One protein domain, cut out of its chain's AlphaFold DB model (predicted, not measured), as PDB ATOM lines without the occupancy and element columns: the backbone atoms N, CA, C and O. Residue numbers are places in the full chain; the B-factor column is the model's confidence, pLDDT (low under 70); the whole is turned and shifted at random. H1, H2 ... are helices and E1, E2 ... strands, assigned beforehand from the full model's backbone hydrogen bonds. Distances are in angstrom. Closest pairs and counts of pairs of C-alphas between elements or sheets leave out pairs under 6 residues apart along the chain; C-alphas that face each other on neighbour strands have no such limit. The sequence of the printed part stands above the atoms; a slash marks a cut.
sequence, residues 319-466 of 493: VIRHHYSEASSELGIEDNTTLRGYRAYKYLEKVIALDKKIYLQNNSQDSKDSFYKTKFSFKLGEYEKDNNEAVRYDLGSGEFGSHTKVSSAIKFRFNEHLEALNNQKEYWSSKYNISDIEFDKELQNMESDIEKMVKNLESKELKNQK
ATOM      1  N   VAL A 319      22.942  31.073  19.435       79.94
ATOM      2  CA  VAL A 319      22.012  32.047  20.009       79.94
ATOM      3  C   VAL A 319      20.832  32.157  19.064       79.94
ATOM      4  O   VAL A 319      21.043  32.263  17.866       79.94
ATOM      5  N   ILE A 320      19.607  32.133  19.577       84.06
ATOM      6  CA  ILE A 320      18.392  32.359  18.791       84.06
ATOM      7  C   ILE A 320      17.642  33.514  19.414       84.06
ATOM      8  O   ILE A 320      17.330  33.462  20.602       84.06
ATOM      9  N   ARG A 321      17.322  34.530  18.620       86.06
ATOM     10  CA  ARG A 321      16.386  35.575  19.014       86.06
ATOM     11  C   ARG A 321      15.054  35.288  18.344       86.06
ATOM     12  O   ARG A 321      14.898  35.459  17.139       86.06
ATOM     13  N   HIS A 322      14.109  34.800  19.129       86.88
ATOM     14  CA  HIS A 322      12.726  34.650  18.715       86.88
ATOM     15  C   HIS A 322      12.058  36.026  18.754       86.88
ATOM     16  O   HIS A 322      12.135  36.714  19.767       86.88
ATOM     17  N   HIS A 323      11.444  36.445  17.650       87.56
ATOM     18  CA  HIS A 323      10.763  37.735  17.557       87.56
ATOM     19  C   HIS A 323       9.248  37.579  17.693       87.56
ATOM     20  O   HIS A 323       8.654  38.329  18.457       87.56
ATOM     21  N   TYR A 324       8.650  36.627  16.971       91.00
ATOM     22  CA  TYR A 324       7.200  36.396  16.955       91.00
ATOM     23  C   TYR A 324       6.859  35.013  16.381       91.00
ATOM     24  O   TYR A 324       7.566  34.538  15.487       91.00
ATOM     25  N   SER A 325       5.751  34.397  16.802       89.38
ATOM     26  CA  SER A 325       5.127  33.286  16.072       89.38
ATOM     27  C   SER A 325       3.606  33.259  16.221       89.38
ATOM     28  O   SER A 325       3.070  33.426  17.310       89.38
ATOM     29  N   GLU A 326       2.898  32.941  15.135       90.69
ATOM     30  CA  GLU A 326       1.477  32.559  15.198       90.69
ATOM     31  C   GLU A 326       1.266  31.217  15.947       90.69
ATOM     32  O   GLU A 326       0.140  30.896  16.309       90.69
ATOM     33  N   ALA A 327       2.342  30.462  16.228       86.56
ATOM     34  CA  ALA A 327       2.360  29.186  16.955       86.56
ATOM     35  C   ALA A 327       3.133  29.254  18.289       86.56
ATOM     36  O   ALA A 327       3.742  28.269  18.726       86.56
ATOM     37  N   SER A 328       3.177  30.425  18.937       79.44
ATOM     38  CA  SER A 328       3.926  30.619  20.191       79.44
ATOM     39  C   SER A 328       3.493  29.645  21.302       79.44
ATOM     40  O   SER A 328       4.342  29.142  22.047       79.44
ATOM     41  N   SER A 329       2.205  29.278  21.360       76.81
ATOM     42  CA  SER A 329       1.674  28.250  22.270       76.81
ATOM     43  C   SER A 329       2.269  26.858  22.025       76.81
ATOM     44  O   SER A 329       2.673  26.177  22.965       76.81
ATOM     45  N   GLU A 330       2.367  26.436  20.767       82.31
ATOM     46  CA  GLU A 330       2.861  25.127  20.342       82.31
ATOM     47  C   GLU A 330       4.379  25.014  20.513       82.31
ATOM     48  O   GLU A 330       4.906  23.955  20.871       82.31
ATOM     49  N   LEU A 331       5.098  26.113  20.280       82.06
ATOM     50  CA  LEU A 331       6.546  26.187  20.462       82.06
ATOM     51  C   LEU A 331       6.935  26.321  21.947       82.06
ATOM     52  O   LEU A 331       8.027  25.885  22.345       82.06
ATOM     53  N   GLY A 332       6.023  26.836  22.778       82.19
ATOM     54  CA  GLY A 332       6.227  27.064  24.207       82.19
ATOM     55  C   GLY A 332       7.276  28.144  24.460       82.19
ATOM     56  O   GLY A 332       8.217  27.916  25.225       82.19
ATOM     57  N   ILE A 333       7.161  29.268  23.749       78.06
ATOM     58  CA  ILE A 333       8.070  30.414  23.837       78.06
ATOM     59  C   ILE A 333       7.277  31.722  23.754       78.06
ATOM     60  O   ILE A 333       6.297  31.801  23.022       78.06
ATOM     61  N   GLU A 334       7.706  32.741  24.498       86.44
ATOM     62  CA  GLU A 334       7.149  34.093  24.403       86.44
ATOM     63  C   GLU A 334       7.846  34.901  23.300       86.44
ATOM     64  O   GLU A 334       9.045  34.722  23.041       86.44
ATOM     65  N   ASP A 335       7.114  35.835  22.695       86.69
ATOM     66  CA  ASP A 335       7.651  36.782  21.720       86.69
ATOM     67  C   ASP A 335       8.852  37.558  22.297       86.69
ATOM     68  O   ASP A 335       8.955  37.807  23.496       86.69
ATOM     69  N   ASN A 336       9.789  37.963  21.435       85.19
ATOM     70  CA  ASN A 336      11.021  38.678  21.812       85.19
ATOM     71  C   ASN A 336      11.980  37.937  22.779       85.19
ATOM     72  O   ASN A 336      12.871  38.557  23.368       85.19
ATOM     73  N   THR A 337      11.878  36.611  22.901       79.50
ATOM     74  CA  THR A 337      12.769  35.796  23.745       79.50
ATOM     75  C   THR A 337      14.122  35.501  23.083       79.50
ATOM     76  O   THR A 337      14.201  35.110  21.921       79.50
ATOM     77  N   THR A 338      15.218  35.585  23.849       84.56
ATOM     78  CA  THR A 338      16.549  35.121  23.409       84.56
ATOM     79  C   THR A 338      16.938  33.805  24.084       84.56
ATOM     80  O   THR A 338      17.031  33.717  25.306       84.56
ATOM     81  N   LEU A 339      17.235  32.785  23.282       75.75
ATOM     82  CA  LEU A 339      17.715  31.475  23.710       75.75
ATOM     83  C   LEU A 339      19.198  31.311  23.391       75.75
ATOM     84  O   LEU A 339      19.692  31.814  22.386       75.75
ATOM     85  N   ARG A 340      19.920  30.559  24.224       79.12
ATOM     86  CA  ARG A 340      21.347  30.279  24.026       79.12
ATOM     87  C   ARG A 340      21.631  28.793  24.181       79.12
ATOM     88  O   ARG A 340      20.968  28.102  24.958       79.12
ATOM     89  N   GLY A 341      22.616  28.316  23.431       73.94
ATOM     90  CA  GLY A 341      23.189  26.997  23.607       73.94
ATOM     91  C   GLY A 341      22.189  25.856  23.401       73.94
ATOM     92  O   GLY A 341      21.435  25.840  22.430       73.94
ATOM     93  N   TYR A 342      22.141  24.893  24.315       71.62
ATOM     94  CA  TYR A 342      21.284  23.712  24.230       71.62
ATOM     95  C   TYR A 342      19.794  24.064  24.214       71.62
ATOM     96  O   TYR A 342      19.012  23.393  23.541       71.62
ATOM     97  N   ARG A 343      19.386  25.147  24.896       74.44
ATOM     98  CA  ARG A 343      17.997  25.642  24.846       74.44
ATOM     99  C   ARG A 343      17.646  26.155  23.451       74.44
ATOM    100  O   ARG A 343      16.560  25.866  22.963       74.44
ATOM    101  N   ALA A 344      18.579  26.849  22.798       81.12
ATOM    102  CA  ALA A 344      18.424  27.276  21.410       81.12
ATOM    103  C   ALA A 344      18.343  26.068  20.457       81.12
ATOM    104  O   ALA A 344      17.444  25.993  19.626       81.12
ATOM    105  N   TYR A 345      19.202  25.063  20.644       81.31
ATOM    106  CA  TYR A 345      19.139  23.820  19.868       81.31
ATOM    107  C   TYR A 345      17.793  23.092  20.026       81.31
ATOM    108  O   TYR A 345      17.192  22.673  19.040       81.31
ATOM    109  N   LYS A 346      17.283  22.968  21.258       81.12
ATOM    110  CA  LYS A 346      15.984  22.331  21.526       81.12
ATOM    111  C   LYS A 346      14.806  23.093  20.942       81.12
ATOM    112  O   LYS A 346      13.831  22.476  20.527       81.12
ATOM    113  N   TYR A 347      14.899  24.413  20.893       86.06
ATOM    114  CA  TYR A 347      13.912  25.224  20.204       86.06
ATOM    115  C   TYR A 347      13.910  24.957  18.691       86.06
ATOM    116  O   TYR A 347      12.841  24.709  18.143       86.06
ATOM    117  N   LEU A 348      15.075  24.883  18.033       87.25
ATOM    118  CA  LEU A 348      15.144  24.503  16.609       87.25
ATOM    119  C   LEU A 348      14.556  23.118  16.355       87.25
ATOM    120  O   LEU A 348      13.793  22.949  15.413       87.25
ATOM    121  N   GLU A 349      14.865  22.140  17.210       86.19
ATOM    122  CA  GLU A 349      14.305  20.787  17.105       86.19
ATOM    123  C   GLU A 349      12.765  20.809  17.109       86.19
ATOM    124  O   GLU A 349      12.141  20.119  16.306       86.19
ATOM    125  N   LYS A 350      12.149  21.648  17.954       88.19
ATOM    126  CA  LYS A 350      10.690  21.837  17.977       88.19
ATOM    127  C   LYS A 350      10.162  22.534  16.725       88.19
ATOM    128  O   LYS A 350       9.165  22.078  16.178       88.19
ATOM    129  N   VAL A 351      10.815  23.609  16.277       90.00
ATOM    130  CA  VAL A 351      10.422  24.351  15.066       90.00
ATOM    131  C   VAL A 351      10.434  23.429  13.846       90.00
ATOM    132  O   VAL A 351       9.448  23.362  13.120       90.00
ATOM    133  N   ILE A 352      11.508  22.654  13.672       91.62
ATOM    134  CA  ILE A 352      11.667  21.688  12.576       91.62
ATOM    135  C   ILE A 352      10.601  20.587  12.657       91.62
ATOM    136  O   ILE A 352      10.010  20.207  11.648       91.62
ATOM    137  N   ALA A 353      10.325  20.073  13.860       87.94
ATOM    138  CA  ALA A 353       9.291  19.062  14.052       87.94
ATOM    139  C   ALA A 353       7.883  19.598  13.736       87.94
ATOM    140  O   ALA A 353       7.070  18.867  13.168       87.94
ATOM    141  N   LEU A 354       7.600  20.857  14.088       88.75
ATOM    142  CA  LEU A 354       6.324  21.510  13.813       88.75
ATOM    143  C   LEU A 354       6.137  21.775  12.313       88.75
ATOM    144  O   LEU A 354       5.100  21.395  11.775       88.75
ATOM    145  N   ASP A 355       7.152  22.332  11.641       91.69
ATOM    146  CA  ASP A 355       7.161  22.535  10.184       91.69
ATOM    147  C   ASP A 355       6.869  21.224   9.448       91.69
ATOM    148  O   ASP A 355       5.915  21.134   8.679       91.69
ATOM    149  N   LYS A 356       7.603  20.157   9.786       89.50
ATOM    150  CA  LYS A 356       7.390  18.827   9.207       89.50
ATOM    151  C   LYS A 356       5.975  18.298   9.443       89.50
ATOM    152  O   LYS A 356       5.382  17.711   8.540       89.50
ATOM    153  N   LYS A 357       5.450  18.435  10.664       89.12
ATOM    154  CA  LYS A 357       4.117  17.930  11.018       89.12
ATOM    155  C   LYS A 357       3.046  18.590  10.156       89.12
ATOM    156  O   LYS A 357       2.221  17.881   9.589       89.12
ATOM    157  N   ILE A 358       3.080  19.916  10.058       86.88
ATOM    158  CA  ILE A 358       2.097  20.691   9.300       86.88
ATOM    159  C   ILE A 358       2.275  20.440   7.800       86.88
ATOM    160  O   ILE A 358       1.297  20.180   7.112       86.88
ATOM    161  N   TYR A 359       3.514  20.380   7.308       87.44
ATOM    162  CA  TYR A 359       3.805  20.060   5.909       87.44
ATOM    163  C   TYR A 359       3.230  18.702   5.480       87.44
ATOM    164  O   TYR A 359       2.631  18.578   4.413       87.44
ATOM    165  N   LEU A 360       3.366  17.666   6.315       85.31
ATOM    166  CA  LEU A 360       2.784  16.349   6.035       85.31
ATOM    167  C   LEU A 360       1.249  16.351   6.109       85.31
ATOM    168  O   LEU A 360       0.614  15.592   5.381       85.31
ATOM    169  N   GLN A 361       0.657  17.187   6.967       84.12
ATOM    170  CA  GLN A 361      -0.796  17.369   7.041       84.12
ATOM    171  C   GLN A 361      -1.323  18.071   5.785       84.12
ATOM    172  O   GLN A 361      -2.246  17.548   5.163       84.12
ATOM    173  N   ASN A 362      -0.676  19.159   5.358       82.06
ATOM    174  CA  ASN A 362      -1.008  19.907   4.141       82.06
ATOM    175  C   ASN A 362      -0.930  19.017   2.885       82.06
ATOM    176  O   ASN A 362      -1.796  19.078   2.021       82.06
ATOM    177  N   ASN A 363       0.046  18.105   2.819       74.50
ATOM    178  CA  ASN A 363       0.189  17.157   1.705       74.50
ATOM    179  C   ASN A 363      -0.715  15.909   1.807       74.50
ATOM    180  O   ASN A 363      -0.654  15.033   0.941       74.50
ATOM    181  N   SER A 364      -1.545  15.798   2.848       72.50
ATOM    182  CA  SER A 364      -2.581  14.767   2.958       72.50
ATOM    183  C   SER A 364      -3.913  15.314   2.431       72.50
ATOM    184  O   SER A 364      -4.249  16.469   2.677       72.50
ATOM    185  N   GLN A 365      -4.645  14.489   1.675       55.69
ATOM    186  CA  GLN A 365      -5.667  14.856   0.674       55.69
ATOM    187  C   GLN A 365      -6.900  15.687   1.115       55.69
ATOM    188  O   GLN A 365      -7.809  15.830   0.309       55.69
ATOM    189  N   ASP A 366      -6.953  16.269   2.318       56.78
ATOM    190  CA  ASP A 366      -8.161  16.936   2.843       56.78
ATOM    191  C   ASP A 366      -7.912  18.152   3.767       56.78
ATOM    192  O   ASP A 366      -8.746  18.483   4.614       56.78
ATOM    193  N   SER A 367      -6.787  18.866   3.641       54.69
ATOM    194  CA  SER A 367      -6.527  20.038   4.496       54.69
ATOM    195  C   SER A 367      -6.358  21.349   3.726       54.69
ATOM    196  O   SER A 367      -5.805  21.394   2.632       54.69
ATOM    197  N   LYS A 368      -6.886  22.438   4.303       59.03
ATOM    198  CA  LYS A 368      -6.582  23.805   3.865       59.03
ATOM    199  C   LYS A 368      -5.119  24.085   4.187       59.03
ATOM    200  O   LYS A 368      -4.733  23.843   5.330       59.03
ATOM    201  N   ASP A 369      -4.382  24.658   3.235       60.53
ATOM    202  CA  ASP A 369      -3.015  25.144   3.444       60.53
ATOM    203  C   ASP A 369      -2.969  26.021   4.694       60.53
ATOM    204  O   ASP A 369      -3.417  27.172   4.707       60.53
ATOM    205  N   SER A 370      -2.470  25.436   5.774       74.00
ATOM    206  CA  SER A 370      -2.290  26.113   7.045       74.00
ATOM    207  C   SER A 370      -0.798  26.234   7.280       74.00
ATOM    208  O   SER A 370      -0.056  25.256   7.190       74.00
ATOM    209  N   PHE A 371      -0.340  27.456   7.513       84.56
ATOM    210  CA  PHE A 371       1.039  27.737   7.874       84.56
ATOM    211  C   PHE A 371       1.056  28.734   9.020       84.56
ATOM    212  O   PHE A 371       0.184  29.600   9.110       84.56
ATOM    213  N   TYR A 372       2.060  28.611   9.884       88.56
ATOM    214  CA  TYR A 372       2.280  29.552  10.975       88.56
ATOM    215  C   TYR A 372       3.468  30.445  10.672       88.56
ATOM    216  O   TYR A 372       4.612  29.982  10.585       88.56
ATOM    217  N   LYS A 373       3.218  31.750  10.580       92.00
ATOM    218  CA  LYS A 373       4.284  32.735  10.407       92.00
ATOM    219  C   LYS A 373       5.111  32.805  11.677       92.00
ATOM    220  O   LYS A 373       4.613  33.170  12.740       92.00
ATOM    221  N   THR A 374       6.391  32.489  11.558       88.94
ATOM    222  CA  THR A 374       7.341  32.476  12.671       88.94
ATOM    223  C   THR A 374       8.562  33.292  12.291       88.94
ATOM    224  O   THR A 374       9.171  33.066  11.252       88.94
ATOM    225  N   LYS A 375       8.949  34.254  13.126       90.75
ATOM    226  CA  LYS A 375      10.084  35.143  12.887       90.75
ATOM    227  C   LYS A 375      11.145  34.944  13.960       90.75
ATOM    228  O   LYS A 375      10.902  35.219  15.137       90.75
ATOM    229  N   PHE A 376      12.332  34.494  13.569       86.38
ATOM    230  CA  PHE A 376      13.482  34.396  14.468       86.38
ATOM    231  C   PHE A 376      14.798  34.619  13.716       86.38
ATOM    232  O   PHE A 376      14.867  34.466  12.500       86.38
ATOM    233  N   SER A 377      15.848  34.992  14.438       83.38
ATOM    234  CA  SER A 377      17.225  34.994  13.936       83.38
ATOM    235  C   SER A 377      18.068  34.034  14.760       83.38
ATOM    236  O   SER A 377      17.734  33.730  15.909       83.38
ATOM    237  N   PHE A 378      19.162  33.536  14.188       78.06
ATOM    238  CA  PHE A 378      20.109  32.723  14.937       78.06
ATOM    239  C   PHE A 378      21.562  33.035  14.576       78.06
ATOM    240  O   PHE A 378      21.888  33.260  13.418       78.06
ATOM    241  N   LYS A 379      22.433  33.050  15.591       73.62
ATOM    242  CA  LYS A 379      23.887  33.261  15.509       73.62
ATOM    243  C   LYS A 379      24.600  31.999  15.984       73.62
ATOM    244  O   LYS A 379      24.143  31.374  16.940       73.62
ATOM    245  N   LEU A 380      25.726  31.647  15.364       60.94
ATOM    246  CA  LEU A 380      26.565  30.527  15.792       60.94
ATOM    247  C   LEU A 380      28.058  30.912  15.808       60.94
ATOM    248  O   LEU A 380      28.674  31.047  14.760       60.94
ATOM    249  N   GLY A 381      28.658  31.020  16.999       57.22
ATOM    250  CA  GLY A 381      30.103  31.259  17.168       57.22
ATOM    251  C   GLY A 381      30.549  32.718  16.957       57.22
ATOM    252  O   GLY A 381      29.761  33.638  17.170       57.22
ATOM    253  N   GLU A 382      31.822  32.914  16.579       42.72
ATOM    254  CA  GLU A 382      32.475  34.226  16.354       42.72
ATOM    255  C   GLU A 382      32.233  34.824  14.955       42.72
ATOM    256  O   GLU A 382      32.870  35.804  14.582       42.72
ATOM    257  N   TYR A 383      31.302  34.278  14.165       43.09
ATOM    258  CA  TYR A 383      30.893  34.932  12.921       43.09
ATOM    259  C   TYR A 383      30.095  36.201  13.271       43.09
ATOM    260  O   TYR A 383      28.913  36.145  13.623       43.09
ATOM    261  N   GLU A 384      30.774  37.347  13.254       40.19
ATOM    262  CA  GLU A 384      30.191  38.682  13.369       40.19
ATOM    263  C   GLU A 384      30.160  39.345  11.995       40.19
ATOM    264  O   GLU A 384      31.086  40.036  11.582       40.19
ATOM    265  N   LYS A 385      29.044  39.152  11.288       35.66
ATOM    266  CA  LYS A 385      28.483  40.217  10.457       35.66
ATOM    267  C   LYS A 385      27.179  40.640  11.110       35.66
ATOM    268  O   LYS A 385      26.330  39.806  11.421       35.66
ATOM    269  N   ASP A 386      27.089  41.930  11.383       38.03
ATOM    270  CA  ASP A 386      26.123  42.590  12.255       38.03
ATOM    271  C   ASP A 386      24.715  42.688  11.638       38.03
ATOM    272  O   ASP A 386      24.085  43.739  11.635       38.03
ATOM    273  N   ASN A 387      24.194  41.586  11.093       42.72
ATOM    274  CA  ASN A 387      22.848  41.555  10.539       42.72
ATOM    275  C   ASN A 387      21.922  40.831  11.514       42.72
ATOM    276  O   ASN A 387      21.605  39.652  11.374       42.72
ATOM    277  N   ASN A 388      21.435  41.596  12.492       45.41
ATOM    278  CA  ASN A 388      20.262  41.311  13.328       45.41
ATOM    279  C   ASN A 388      18.946  41.175  12.510       45.41
ATOM    280  O   ASN A 388      17.856  41.418  13.034       45.41
ATOM    281  N   GLU A 389      19.006  40.815  11.225       59.47
ATOM    282  CA  GLU A 389      17.836  40.727  10.359       59.47
ATOM    283  C   GLU A 389      17.054  39.450  10.667       59.47
ATOM    284  O   GLU A 389      17.443  38.325  10.362       59.47
ATOM    285  N   ALA A 390      15.933  39.639  11.351       69.12
ATOM    286  CA  ALA A 390      15.009  38.580  11.700       69.12
ATOM    287  C   ALA A 390      14.380  37.976  10.433       69.12
ATOM    288  O   ALA A 390      13.657  38.667   9.709       69.12
ATOM    289  N   VAL A 391      14.611  36.684  10.198       80.06
ATOM    290  CA  VAL A 391      14.069  35.950   9.047       80.06
ATOM    291  C   VAL A 391      12.672  35.436   9.390       80.06
ATOM    292  O   VAL A 391      12.420  34.984  10.510       80.06
ATOM    293  N   ARG A 392      11.742  35.546   8.436       85.19
ATOM    294  CA  ARG A 392      10.409  34.940   8.525       85.19
ATOM    295  C   ARG A 392      10.455  33.536   7.918       85.19
ATOM    296  O   ARG A 392      10.980  33.366   6.825       85.19
ATOM    297  N   TYR A 393       9.863  32.586   8.628       87.94
ATOM    298  CA  TYR A 393       9.682  31.188   8.260       87.94
ATOM    299  C   TYR A 393       8.186  30.872   8.296       87.94
ATOM    300  O   TYR A 393       7.527  31.151   9.304       87.94
ATOM    301  N   ASP A 394       7.654  30.298   7.221       90.38
ATOM    302  CA  ASP A 394       6.248  29.901   7.136       90.38
ATOM    303  C   ASP A 394       6.132  28.405   7.483       90.38
ATOM    304  O   ASP A 394       6.212  27.535   6.622       90.38
ATOM    305  N   LEU A 395       5.996  28.091   8.778       89.56
ATOM    306  CA  LEU A 395       6.035  26.704   9.263       89.56
ATOM    307  C   LEU A 395       4.847  25.910   8.711       89.56
ATOM    308  O   LEU A 395       3.698  26.249   9.000       89.56
ATOM    309  N   GLY A 396       5.136  24.849   7.961       84.62
ATOM    310  CA  GLY A 396       4.162  24.068   7.199       84.62
ATOM    311  C   GLY A 396       4.396  24.092   5.688       84.62
ATOM    312  O   GLY A 396       3.800  23.276   4.986       84.62
ATOM    313  N   SER A 397       5.278  24.967   5.193       85.06
ATOM    314  CA  SER A 397       5.716  24.991   3.790       85.06
ATOM    315  C   SER A 397       6.868  24.021   3.497       85.06
ATOM    316  O   SER A 397       7.196  23.798   2.333       85.06
ATOM    317  N   GLY A 398       7.470  23.416   4.530       85.31
ATOM    318  CA  GLY A 398       8.641  22.556   4.373       85.31
ATOM    319  C   GLY A 398       9.962  23.328   4.378       85.31
ATOM    320  O   GLY A 398      10.938  22.849   3.799       85.31
ATOM    321  N   GLU A 399      10.017  24.479   5.065       85.75
ATOM    322  CA  GLU A 399      11.211  25.329   5.240       85.75
ATOM    323  C   GLU A 399      12.479  24.536   5.602       85.75
ATOM    324  O   GLU A 399      13.593  24.934   5.265       85.75
ATOM    325  N   PHE A 400      12.329  23.411   6.306       88.69
ATOM    326  CA  PHE A 400      13.444  22.600   6.796       88.69
ATOM    327  C   PHE A 400      13.586  21.241   6.089       88.69
ATOM    328  O   PHE A 400      14.181  20.311   6.646       88.69
ATOM    329  N   GLY A 401      13.024  21.093   4.884       84.56
ATOM    330  CA  GLY A 401      13.207  19.914   4.026       84.56
ATOM    331  C   GLY A 401      12.650  18.614   4.618       84.56
ATOM    332  O   GLY A 401      13.093  17.521   4.274       84.56
ATOM    333  N   SER A 402      11.711  18.705   5.572       81.38
ATOM    334  CA  SER A 402      11.155  17.560   6.320       81.38
ATOM    335  C   SER A 402      12.190  16.700   7.074       81.38
ATOM    336  O   SER A 402      11.910  15.551   7.467       81.38
ATOM    337  N   HIS A 403      13.384  17.243   7.322       85.94
ATOM    338  CA  HIS A 403      14.436  16.578   8.081       85.94
ATOM    339  C   HIS A 403      14.064  16.427   9.566       85.94
ATOM    340  O   HIS A 403      13.259  17.170  10.114       85.94
ATOM    341  N   THR A 404      14.642  15.426  10.236       78.12
ATOM    342  CA  THR A 404      14.407  15.157  11.673       78.12
ATOM    343  C   THR A 404      15.592  15.519  12.563       78.12
ATOM    344  O   THR A 404      15.435  15.629  13.776       78.12
ATOM    345  N   LYS A 405      16.782  15.692  11.979       85.19
ATOM    346  CA  LYS A 405      17.980  16.171  12.675       85.19
ATOM    347  C   LYS A 405      18.148  17.662  12.430       85.19
ATOM    348  O   LYS A 405      17.960  18.118  11.302       85.19
ATOM    349  N   VAL A 406      18.560  18.392  13.464       84.88
ATOM    350  CA  VAL A 406      18.784  19.840  13.374       84.88
ATOM    351  C   VAL A 406      19.929  20.130  12.407       84.88
ATOM    352  O   VAL A 406      19.794  21.003  11.562       84.88
ATOM    353  N   SER A 407      21.014  19.354  12.458       86.50
ATOM    354  CA  SER A 407      22.133  19.467  11.511       86.50
ATOM    355  C   SER A 407      21.699  19.393  10.040       86.50
ATOM    356  O   SER A 407      22.069  20.257   9.246       86.50
ATOM    357  N   SER A 408      20.880  18.400   9.681       87.50
ATOM    358  CA  SER A 408      20.402  18.193   8.307       87.50
ATOM    359  C   SER A 408      19.416  19.273   7.860       87.50
ATOM    360  O   SER A 408      19.553  19.800   6.763       87.50
ATOM    361  N   ALA A 409      18.468  19.642   8.725       86.44
ATOM    362  CA  ALA A 409      17.503  20.713   8.472       86.44
ATOM    363  C   ALA A 409      18.182  22.069   8.230       86.44
ATOM    364  O   ALA A 409      17.839  22.796   7.302       86.44
ATOM    365  N   ILE A 410      19.175  22.397   9.059       83.12
ATOM    366  CA  ILE A 410      19.936  23.639   8.940       83.12
ATOM    367  C   ILE A 410      20.791  23.624   7.670       83.12
ATOM    368  O   ILE A 410      20.805  24.619   6.950       83.12
ATOM    369  N   LYS A 411      21.448  22.498   7.348       85.25
ATOM    370  CA  LYS A 411      22.193  22.349   6.088       85.25
ATOM    371  C   LYS A 411      21.297  22.597   4.875       85.25
ATOM    372  O   LYS A 411      21.662  23.385   4.013       85.25
ATOM    373  N   PHE A 412      20.126  21.960   4.842       86.56
ATOM    374  CA  PHE A 412      19.140  22.145   3.779       86.56
ATOM    375  C   PHE A 412      18.771  23.624   3.618       86.56
ATOM    376  O   PHE A 412      18.919  24.187   2.537       86.56
ATOM    377  N   ARG A 413      18.406  24.292   4.720       83.00
ATOM    378  CA  ARG A 413      17.966  25.693   4.680       83.00
ATOM    379  C   ARG A 413      19.042  26.666   4.193       83.00
ATOM    380  O   ARG A 413      18.711  27.647   3.526       83.00
ATOM    381  N   PHE A 414      20.299  26.435   4.569       78.19
ATOM    382  CA  PHE A 414      21.419  27.269   4.132       78.19
ATOM    383  C   PHE A 414      21.813  27.003   2.681       78.19
ATOM    384  O   PHE A 414      22.113  27.958   1.973       78.19
ATOM    385  N   ASN A 415      21.764  25.751   2.226       79.88
ATOM    386  CA  ASN A 415      22.034  25.416   0.830       79.88
ATOM    387  C   ASN A 415      21.016  26.074  -0.111       79.88
ATOM    388  O   ASN A 415      21.425  26.724  -1.063       79.88
ATOM    389  N   GLU A 416      19.724  26.030   0.222       78.38
ATOM    390  CA  GLU A 416      18.675  26.753  -0.522       78.38
ATOM    391  C   GLU A 416      18.971  28.261  -0.616       78.38
ATOM    392  O   GLU A 416      18.750  28.901  -1.643       78.38
ATOM    393  N   HIS A 417      19.511  28.855   0.455       69.44
ATOM    394  CA  HIS A 417      19.896  30.264   0.443       69.44
ATOM    395  C   HIS A 417      21.117  30.536  -0.445       69.44
ATOM    396  O   HIS A 417      21.116  31.522  -1.178       69.44
ATOM    397  N   LEU A 418      22.138  29.675  -0.404       71.94
ATOM    398  CA  LEU A 418      23.318  29.782  -1.266       71.94
ATOM    399  C   LEU A 418      22.953  29.621  -2.743       71.94
ATOM    400  O   LEU A 418      23.415  30.399  -3.572       71.94
ATOM    401  N   GLU A 419      22.079  28.668  -3.065       79.56
ATOM    402  CA  GLU A 419      21.560  28.480  -4.419       79.56
ATOM    403  C   GLU A 419      20.783  29.715  -4.883       79.56
ATOM    404  O   GLU A 419      21.012  30.208  -5.985       79.56
ATOM    405  N   ALA A 420      19.929  30.285  -4.027       70.81
ATOM    406  CA  ALA A 420      19.223  31.527  -4.334       70.81
ATOM    407  C   ALA A 420      20.176  32.719  -4.553       70.81
ATOM    408  O   ALA A 420      19.952  33.514  -5.468       70.81
ATOM    409  N   LEU A 421      21.240  32.843  -3.750       69.50
ATOM    410  CA  LEU A 421      22.274  33.868  -3.929       69.50
ATOM    411  C   LEU A 421      23.022  33.680  -5.252       69.50
ATOM    412  O   LEU A 421      23.186  34.644  -5.996       69.50
ATOM    413  N   ASN A 422      23.424  32.448  -5.564       75.50
ATOM    414  CA  ASN A 422      24.133  32.110  -6.796       75.50
ATOM    415  C   ASN A 422      23.267  32.354  -8.042       75.50
ATOM    416  O   ASN A 422      23.721  32.950  -9.016       75.50
ATOM    417  N   ASN A 423      21.983  31.992  -7.984       78.56
ATOM    418  CA  ASN A 423      21.016  32.259  -9.052       78.56
ATOM    419  C   ASN A 423      20.777  33.764  -9.278       78.56
ATOM    420  O   ASN A 423      20.299  34.158 -10.339       78.56
ATOM    421  N   GLN A 424      21.110  34.608  -8.296       75.00
ATOM    422  CA  GLN A 424      21.017  36.070  -8.365       75.00
ATOM    423  C   GLN A 424      22.394  36.752  -8.398       75.00
ATOM    424  O   GLN A 424      22.505  37.929  -8.047       75.00
ATOM    425  N   LYS A 425      23.444  36.033  -8.811       73.94
ATOM    426  CA  LYS A 425      24.833  36.510  -8.799       73.94
ATOM    427  C   LYS A 425      25.004  37.894  -9.424       73.94
ATOM    428  O   LYS A 425      25.516  38.790  -8.766       73.94
ATOM    429  N   GLU A 426      24.496  38.104 -10.639       73.31
ATOM    430  CA  GLU A 426      24.623  39.386 -11.354       73.31
ATOM    431  C   GLU A 426      24.053  40.570 -10.554       73.31
ATOM    432  O   GLU A 426      24.661  41.641 -10.473       73.31
ATOM    433  N   TYR A 427      22.904  40.366  -9.904       70.06
ATOM    434  CA  TYR A 427      22.261  41.382  -9.074       70.06
ATOM    435  C   TYR A 427      23.103  41.720  -7.837       70.06
ATOM    436  O   TYR A 427      23.288  42.895  -7.512       70.06
ATOM    437  N   TRP A 428      23.638  40.710  -7.149       59.19
ATOM    438  CA  TRP A 428      24.425  40.910  -5.932       59.19
ATOM    439  C   TRP A 428      25.826  41.463  -6.208       59.19
ATOM    440  O   TRP A 428      26.249  42.375  -5.491       59.19
ATOM    441  N   SER A 429      26.500  40.995  -7.266       66.88
ATOM    442  CA  SER A 429      27.769  41.557  -7.751       66.88
ATOM    443  C   SER A 429      27.620  43.053  -8.048       66.88
ATOM    444  O   SER A 429      28.413  43.870  -7.578       66.88
ATOM    445  N   SER A 430      26.540  43.437  -8.743       69.19
ATOM    446  CA  SER A 430      26.229  44.838  -9.052       69.19
ATOM    447  C   SER A 430      25.906  45.663  -7.801       69.19
ATOM    448  O   SER A 430      26.461  46.746  -7.613       69.19
ATOM    449  N   LYS A 431      25.054  45.146  -6.908       60.78
ATOM    450  CA  LYS A 431      24.621  45.848  -5.690       60.78
ATOM    451  C   LYS A 431      25.775  46.176  -4.738       60.78
ATOM    452  O   LYS A 431      25.740  47.222  -4.093       60.78
ATOM    453  N   TYR A 432      26.765  45.290  -4.632       59.16
ATOM    454  CA  TYR A 432      27.923  45.474  -3.752       59.16
ATOM    455  C   TYR A 432      29.183  45.963  -4.480       59.16
ATOM    456  O   TYR A 432      30.203  46.169  -3.826       59.16
ATOM    457  N   ASN A 433      29.105  46.198  -5.794       74.44
ATOM    458  CA  ASN A 433      30.216  46.639  -6.639       74.44
ATOM    459  C   ASN A 433      31.466  45.746  -6.503       74.44
ATOM    460  O   ASN A 433      32.578  46.238  -6.306       74.44
ATOM    461  N   ILE A 434      31.261  44.430  -6.585       69.44
ATOM    462  CA  ILE A 434      32.315  43.406  -6.535       69.44
ATOM    463  C   ILE A 434      32.367  42.635  -7.853       69.44
ATOM    464  O   ILE A 434      31.365  42.532  -8.562       69.44
ATOM    465  N   SER A 435      33.535  42.093  -8.193       79.25
ATOM    466  CA  SER A 435      33.677  41.243  -9.377       79.25
ATOM    467  C   SER A 435      33.049  39.864  -9.166       79.25
ATOM    468  O   SER A 435      32.956  39.367  -8.045       79.25
ATOM    469  N   ASP A 436      32.697  39.190 -10.260       73.69
ATOM    470  CA  ASP A 436      32.156  37.828 -10.210       73.69
ATOM    471  C   ASP A 436      33.123  36.817  -9.583       73.69
ATOM    472  O   ASP A 436      32.684  35.875  -8.928       73.69
ATOM    473  N   ILE A 437      34.433  37.032  -9.739       76.38
ATOM    474  CA  ILE A 437      35.480  36.205  -9.124       76.38
ATOM    475  C   ILE A 437      35.500  36.409  -7.603       76.38
ATOM    476  O   ILE A 437      35.672  35.453  -6.848       76.38
ATOM    477  N   GLU A 438      35.326  37.648  -7.139       60.72
ATOM    478  CA  GLU A 438      35.223  37.956  -5.710       60.72
ATOM    479  C   GLU A 438      33.921  37.413  -5.116       60.72
ATOM    480  O   GLU A 438      33.957  36.831  -4.034       60.72
ATOM    481  N   PHE A 439      32.801  37.518  -5.842       71.94
ATOM    482  CA  PHE A 439      31.525  36.923  -5.442       71.94
ATOM    483  C   PHE A 439      31.633  35.400  -5.293       71.94
ATOM    484  O   PHE A 439      31.249  34.862  -4.258       71.94
ATOM    485  N   ASP A 440      32.211  34.707  -6.281       75.50
ATOM    486  CA  ASP A 440      32.390  33.250  -6.233       75.50
ATOM    487  C   ASP A 440      33.286  32.825  -5.069       75.50
ATOM    488  O   ASP A 440      33.021  31.826  -4.398       75.50
ATOM    489  N   LYS A 441      34.339  33.599  -4.789       70.94
ATOM    490  CA  LYS A 441      35.233  33.343  -3.658       70.94
ATOM    491  C   LYS A 441      34.518  33.523  -2.317       70.94
ATOM    492  O   LYS A 441      34.723  32.716  -1.411       70.94
ATOM    493  N   GLU A 442      33.679  34.547  -2.177       65.00
ATOM    494  CA  GLU A 442      32.853  34.739  -0.980       65.00
ATOM    495  C   GLU A 442      31.804  33.630  -0.828       65.00
ATOM    496  O   GLU A 442      31.640  33.093   0.269       65.00
ATOM    497  N   LEU A 443      31.161  33.209  -1.920       68.25
ATOM    498  CA  LEU A 443      30.206  32.101  -1.912       68.25
ATOM    499  C   LEU A 443      30.876  30.786  -1.470       68.25
ATOM    500  O   LEU A 443      30.357  30.098  -0.591       68.25
ATOM    501  N   GLN A 444      32.075  30.489  -1.984       74.19
ATOM    502  CA  GLN A 444      32.884  29.335  -1.562       74.19
ATOM    503  C   GLN A 444      33.301  29.408  -0.086       74.19
ATOM    504  O   GLN A 444      33.331  28.388   0.611       74.19
ATOM    505  N   ASN A 445      33.614  30.602   0.424       66.25
ATOM    506  CA  ASN A 445      33.907  30.792   1.845       66.25
ATOM    507  C   ASN A 445      32.665  30.503   2.704       66.25
ATOM    508  O   ASN A 445      32.765  29.770   3.691       66.25
ATOM    509  N   MET A 446      31.493  31.010   2.303       60.25
ATOM    510  CA  MET A 446      30.219  30.750   2.984       60.25
ATOM    511  C   MET A 446      29.874  29.256   2.991       60.25
ATOM    512  O   MET A 446      29.522  28.719   4.042       60.25
ATOM    513  N   GLU A 447      30.031  28.567   1.858       72.94
ATOM    514  CA  GLU A 447      29.877  27.109   1.754       72.94
ATOM    515  C   GLU A 447      30.804  26.369   2.725       72.94
ATOM    516  O   GLU A 447      30.355  25.521   3.502       72.94
ATOM    517  N   SER A 448      32.093  26.729   2.743       71.62
ATOM    518  CA  SER A 448      33.085  26.136   3.647       71.62
ATOM    519  C   SER A 448      32.705  26.319   5.119       71.62
ATOM    520  O   SER A 448      32.855  25.400   5.933       71.62
ATOM    521  N   ASP A 449      32.194  27.492   5.479       61.84
ATOM    522  CA  ASP A 449      31.814  27.810   6.851       61.84
ATOM    523  C   ASP A 449      30.520  27.106   7.270       61.84
ATOM    524  O   ASP A 449      30.452  26.556   8.377       61.84
ATOM    525  N   ILE A 450      29.539  27.005   6.366       66.12
ATOM    526  CA  ILE A 450      28.332  26.194   6.562       66.12
ATOM    527  C   ILE A 450      28.709  24.723   6.754       66.12
ATOM    528  O   ILE A 450      28.216  24.080   7.685       66.12
ATOM    529  N   GLU A 451      29.629  24.178   5.957       77.56
ATOM    530  CA  GLU A 451      30.089  22.801   6.127       77.56
ATOM    531  C   GLU A 451      30.768  22.561   7.476       77.56
ATOM    532  O   GLU A 451      30.475  21.566   8.148       77.56
ATOM    533  N   LYS A 452      31.680  23.451   7.887       72.00
ATOM    534  CA  LYS A 452      32.342  23.364   9.198       72.00
ATOM    535  C   LYS A 452      31.308  23.410  10.319       72.00
ATOM    536  O   LYS A 452      31.390  22.613  11.257       72.00
ATOM    537  N   MET A 453      30.322  24.300  10.211       69.75
ATOM    538  CA  MET A 453      29.208  24.411  11.149       69.75
ATOM    539  C   MET A 453      28.391  23.118  11.220       69.75
ATOM    540  O   MET A 453      28.152  22.604  12.314       69.75
ATOM    541  N   VAL A 454      27.966  22.575  10.079       78.19
ATOM    542  CA  VAL A 454      27.129  21.370  10.035       78.19
ATOM    543  C   VAL A 454      27.897  20.170  10.579       78.19
ATOM    544  O   VAL A 454      27.391  19.496  11.472       78.19
ATOM    545  N   LYS A 455      29.156  19.964  10.166       79.62
ATOM    546  CA  LYS A 455      30.034  18.908  10.712       79.62
ATOM    547  C   LYS A 455      30.183  19.032  12.231       79.62
ATOM    548  O   LYS A 455      30.183  18.040  12.965       79.62
ATOM    549  N   ASN A 456      30.280  20.263  12.730       72.56
ATOM    550  CA  ASN A 456      30.348  20.548  14.155       72.56
ATOM    551  C   ASN A 456      29.039  20.147  14.873       72.56
ATOM    552  O   ASN A 456      29.104  19.416  15.869       72.56
ATOM    553  N   LEU A 457      27.869  20.524  14.341       76.19
ATOM    554  CA  LEU A 457      26.551  20.116  14.852       76.19
ATOM    555  C   LEU A 457      26.351  18.593  14.808       76.19
ATOM    556  O   LEU A 457      25.974  18.008  15.821       76.19
ATOM    557  N   GLU A 458      26.684  17.930  13.701       83.62
ATOM    558  CA  GLU A 458      26.603  16.468  13.548       83.62
ATOM    559  C   GLU A 458      27.457  15.741  14.595       83.62
ATOM    560  O   GLU A 458      27.000  14.806  15.261       83.62
ATOM    561  N   SER A 459      28.694  16.206  14.813       76.50
ATOM    562  CA  SER A 459      29.590  15.627  15.822       76.50
ATOM    563  C   SER A 459      29.029  15.750  17.247       76.50
ATOM    564  O   SER A 459      29.252  14.883  18.101       76.50
ATOM    565  N   LYS A 460      28.286  16.830  17.511       72.62
ATOM    566  CA  LYS A 460      27.654  17.141  18.795       72.62
ATOM    567  C   LYS A 460      26.383  16.325  19.010       72.62
ATOM    568  O   LYS A 460      26.214  15.754  20.088       72.62
ATOM    569  N   GLU A 461      25.547  16.194  17.984       78.75
ATOM    570  CA  GLU A 461      24.384  15.304  17.972       78.75
ATOM    571  C   GLU A 461      24.800  13.844  18.223       78.75
ATOM    572  O   GLU A 461      24.213  13.166  19.070       78.75
ATOM    573  N   LEU A 462      25.882  13.380  17.586       74.69
ATOM    574  CA  LEU A 462      26.413  12.026  17.767       74.69
ATOM    575  C   LEU A 462      26.928  11.778  19.197       74.69
ATOM    576  O   LEU A 462      26.691  10.718  19.780       74.69
ATOM    577  N   LYS A 463      27.611  12.762  19.801       66.88
ATOM    578  CA  LYS A 463      28.051  12.694  21.209       66.88
ATOM    579  C   LYS A 463      26.864  12.639  22.177       66.88
ATOM    580  O   LYS A 463      26.925  11.890  23.150       66.88
ATOM    581  N   ASN A 464      25.795  13.385  21.898       62.62
ATOM    582  CA  ASN A 464      24.570  13.388  22.703       62.62
ATOM    583  C   ASN A 464      23.834  12.033  22.638       62.62
ATOM    584  O   ASN A 464      23.334  11.546  23.648       62.62
ATOM    585  N   GLN A 465      23.835  11.364  21.480       62.69
ATOM    586  CA  GLN A 465      23.279  10.009  21.340       62.69
ATOM    587  C   GLN A 465      24.082   8.956  22.122       62.69
ATOM    588  O   GLN A 465      23.490   8.118  22.801       62.69
ATOM    589  N   LYS A 466      25.421   9.030  22.110       51.12
ATOM    590  CA  LYS A 466      26.295   8.112  22.870       51.12
ATOM    591  C   LYS A 466      26.162   8.251  24.392       51.12
ATOM    592  O   LYS A 466      26.386   7.282  25.104       51.12
TER     593      LYS A 466
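Overview. This is residues 319 to 466 of the 493 residues of an uncharacterized protein of Ilyobacter polytropus (strain ATCC 51220 / DSM 2926 / LMG 16218 / CuHBu1) (UniProt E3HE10). A twisted sheet of four strands, with the long helix H2 running slantwise over one face, makes one part; a pair of helices, H3 and H5, side by side and running opposite ways, makes the other, with the short H4 across the end where H3 stops and H5 starts. The beginning of H3 meets H2, and the pair reaches away from there. The 148 printed residues hold five named helices and four named strands in the order E1 H1 E2 H2 E3 E4 H3 H4 H5; the sheet runs E2 E1 E3 E4, antiparallel throughout. The class is mixed, helices and strands; the whole is compact, with a radius of gyration of the C-alphas of 16.7 A and spans of 48 by 39 by 29 A.

Along the chain. E1, residues 319 to 325, begins at C-alpha 319 (22.012, 32.047, 20.009) and is 17.4 A long. H1, residues 328 to 331, and E2, residues 338 to 340, come before H2, residues 341 to 362, which is 31.9 A long. E3, residues 372 to 380, is 24.8 A long, and E4 is residues 391 to 395. H3, residues 406 to 423, is 25.7 A long and begins at C-alpha 406 (18.784, 19.840, 13.374). H4 is residues 425 to 432. H5, residues 436 to 466, is 44.9 A long and ends at C-alpha 466 (26.295, 8.112, 22.870).

Arrangement. E1 pairs with E2 through N 320 and O 339, 2.8 A, and with E3 through N 321 and O 377, 2.9 A. The hairpin E3 and E4 has N 393 and O 374 at 2.8 A. H2 is on the sheet at a height of 9.2 A, in two layers, helix on one face; it lies over E1 and E4, at 36 degrees to E1 on the local plane. E2, H2 and E3 form a split strand-helix-strand unit, two strands running the same way with E1 between them, and its crossover is right-handed. H1 only just touches H2, with 3 pairs of C-alphas within 8 A, the closest those of Leu 331 and Lys 350, 6.5 A. With residues 345 to 352 alone, H2 touches H3, about perpendicular at 73 degrees; the C-alphas of Glu 349 and Val 406 are closest, 5.9 A. H3 touches H5 at a shallow tilt of 8 degrees, opposite ways, closest at the C-alphas of Ser 407 and Val 454, 5.5 A. H4 touches H5, about perpendicular at 78 degrees, closest at the C-alphas of Ser 429 and Asp 436, 6.3 A. H2 and H5 are apart. Every O i to N i+4 pair is within hydrogen-bond range in H2, H3, H4 and H5; H1 is too short for such a pair.

Size, cuts and confidence. The C-alphas farthest apart, those of Asp 366 and Ser 435, are 49.9 A apart. The printed part has no cut and no long link. Mean pLDDT of the printed part is 76.0; 36 residues are under 70, among them residues 365 to 369, 380 to 390 and 463 to 466.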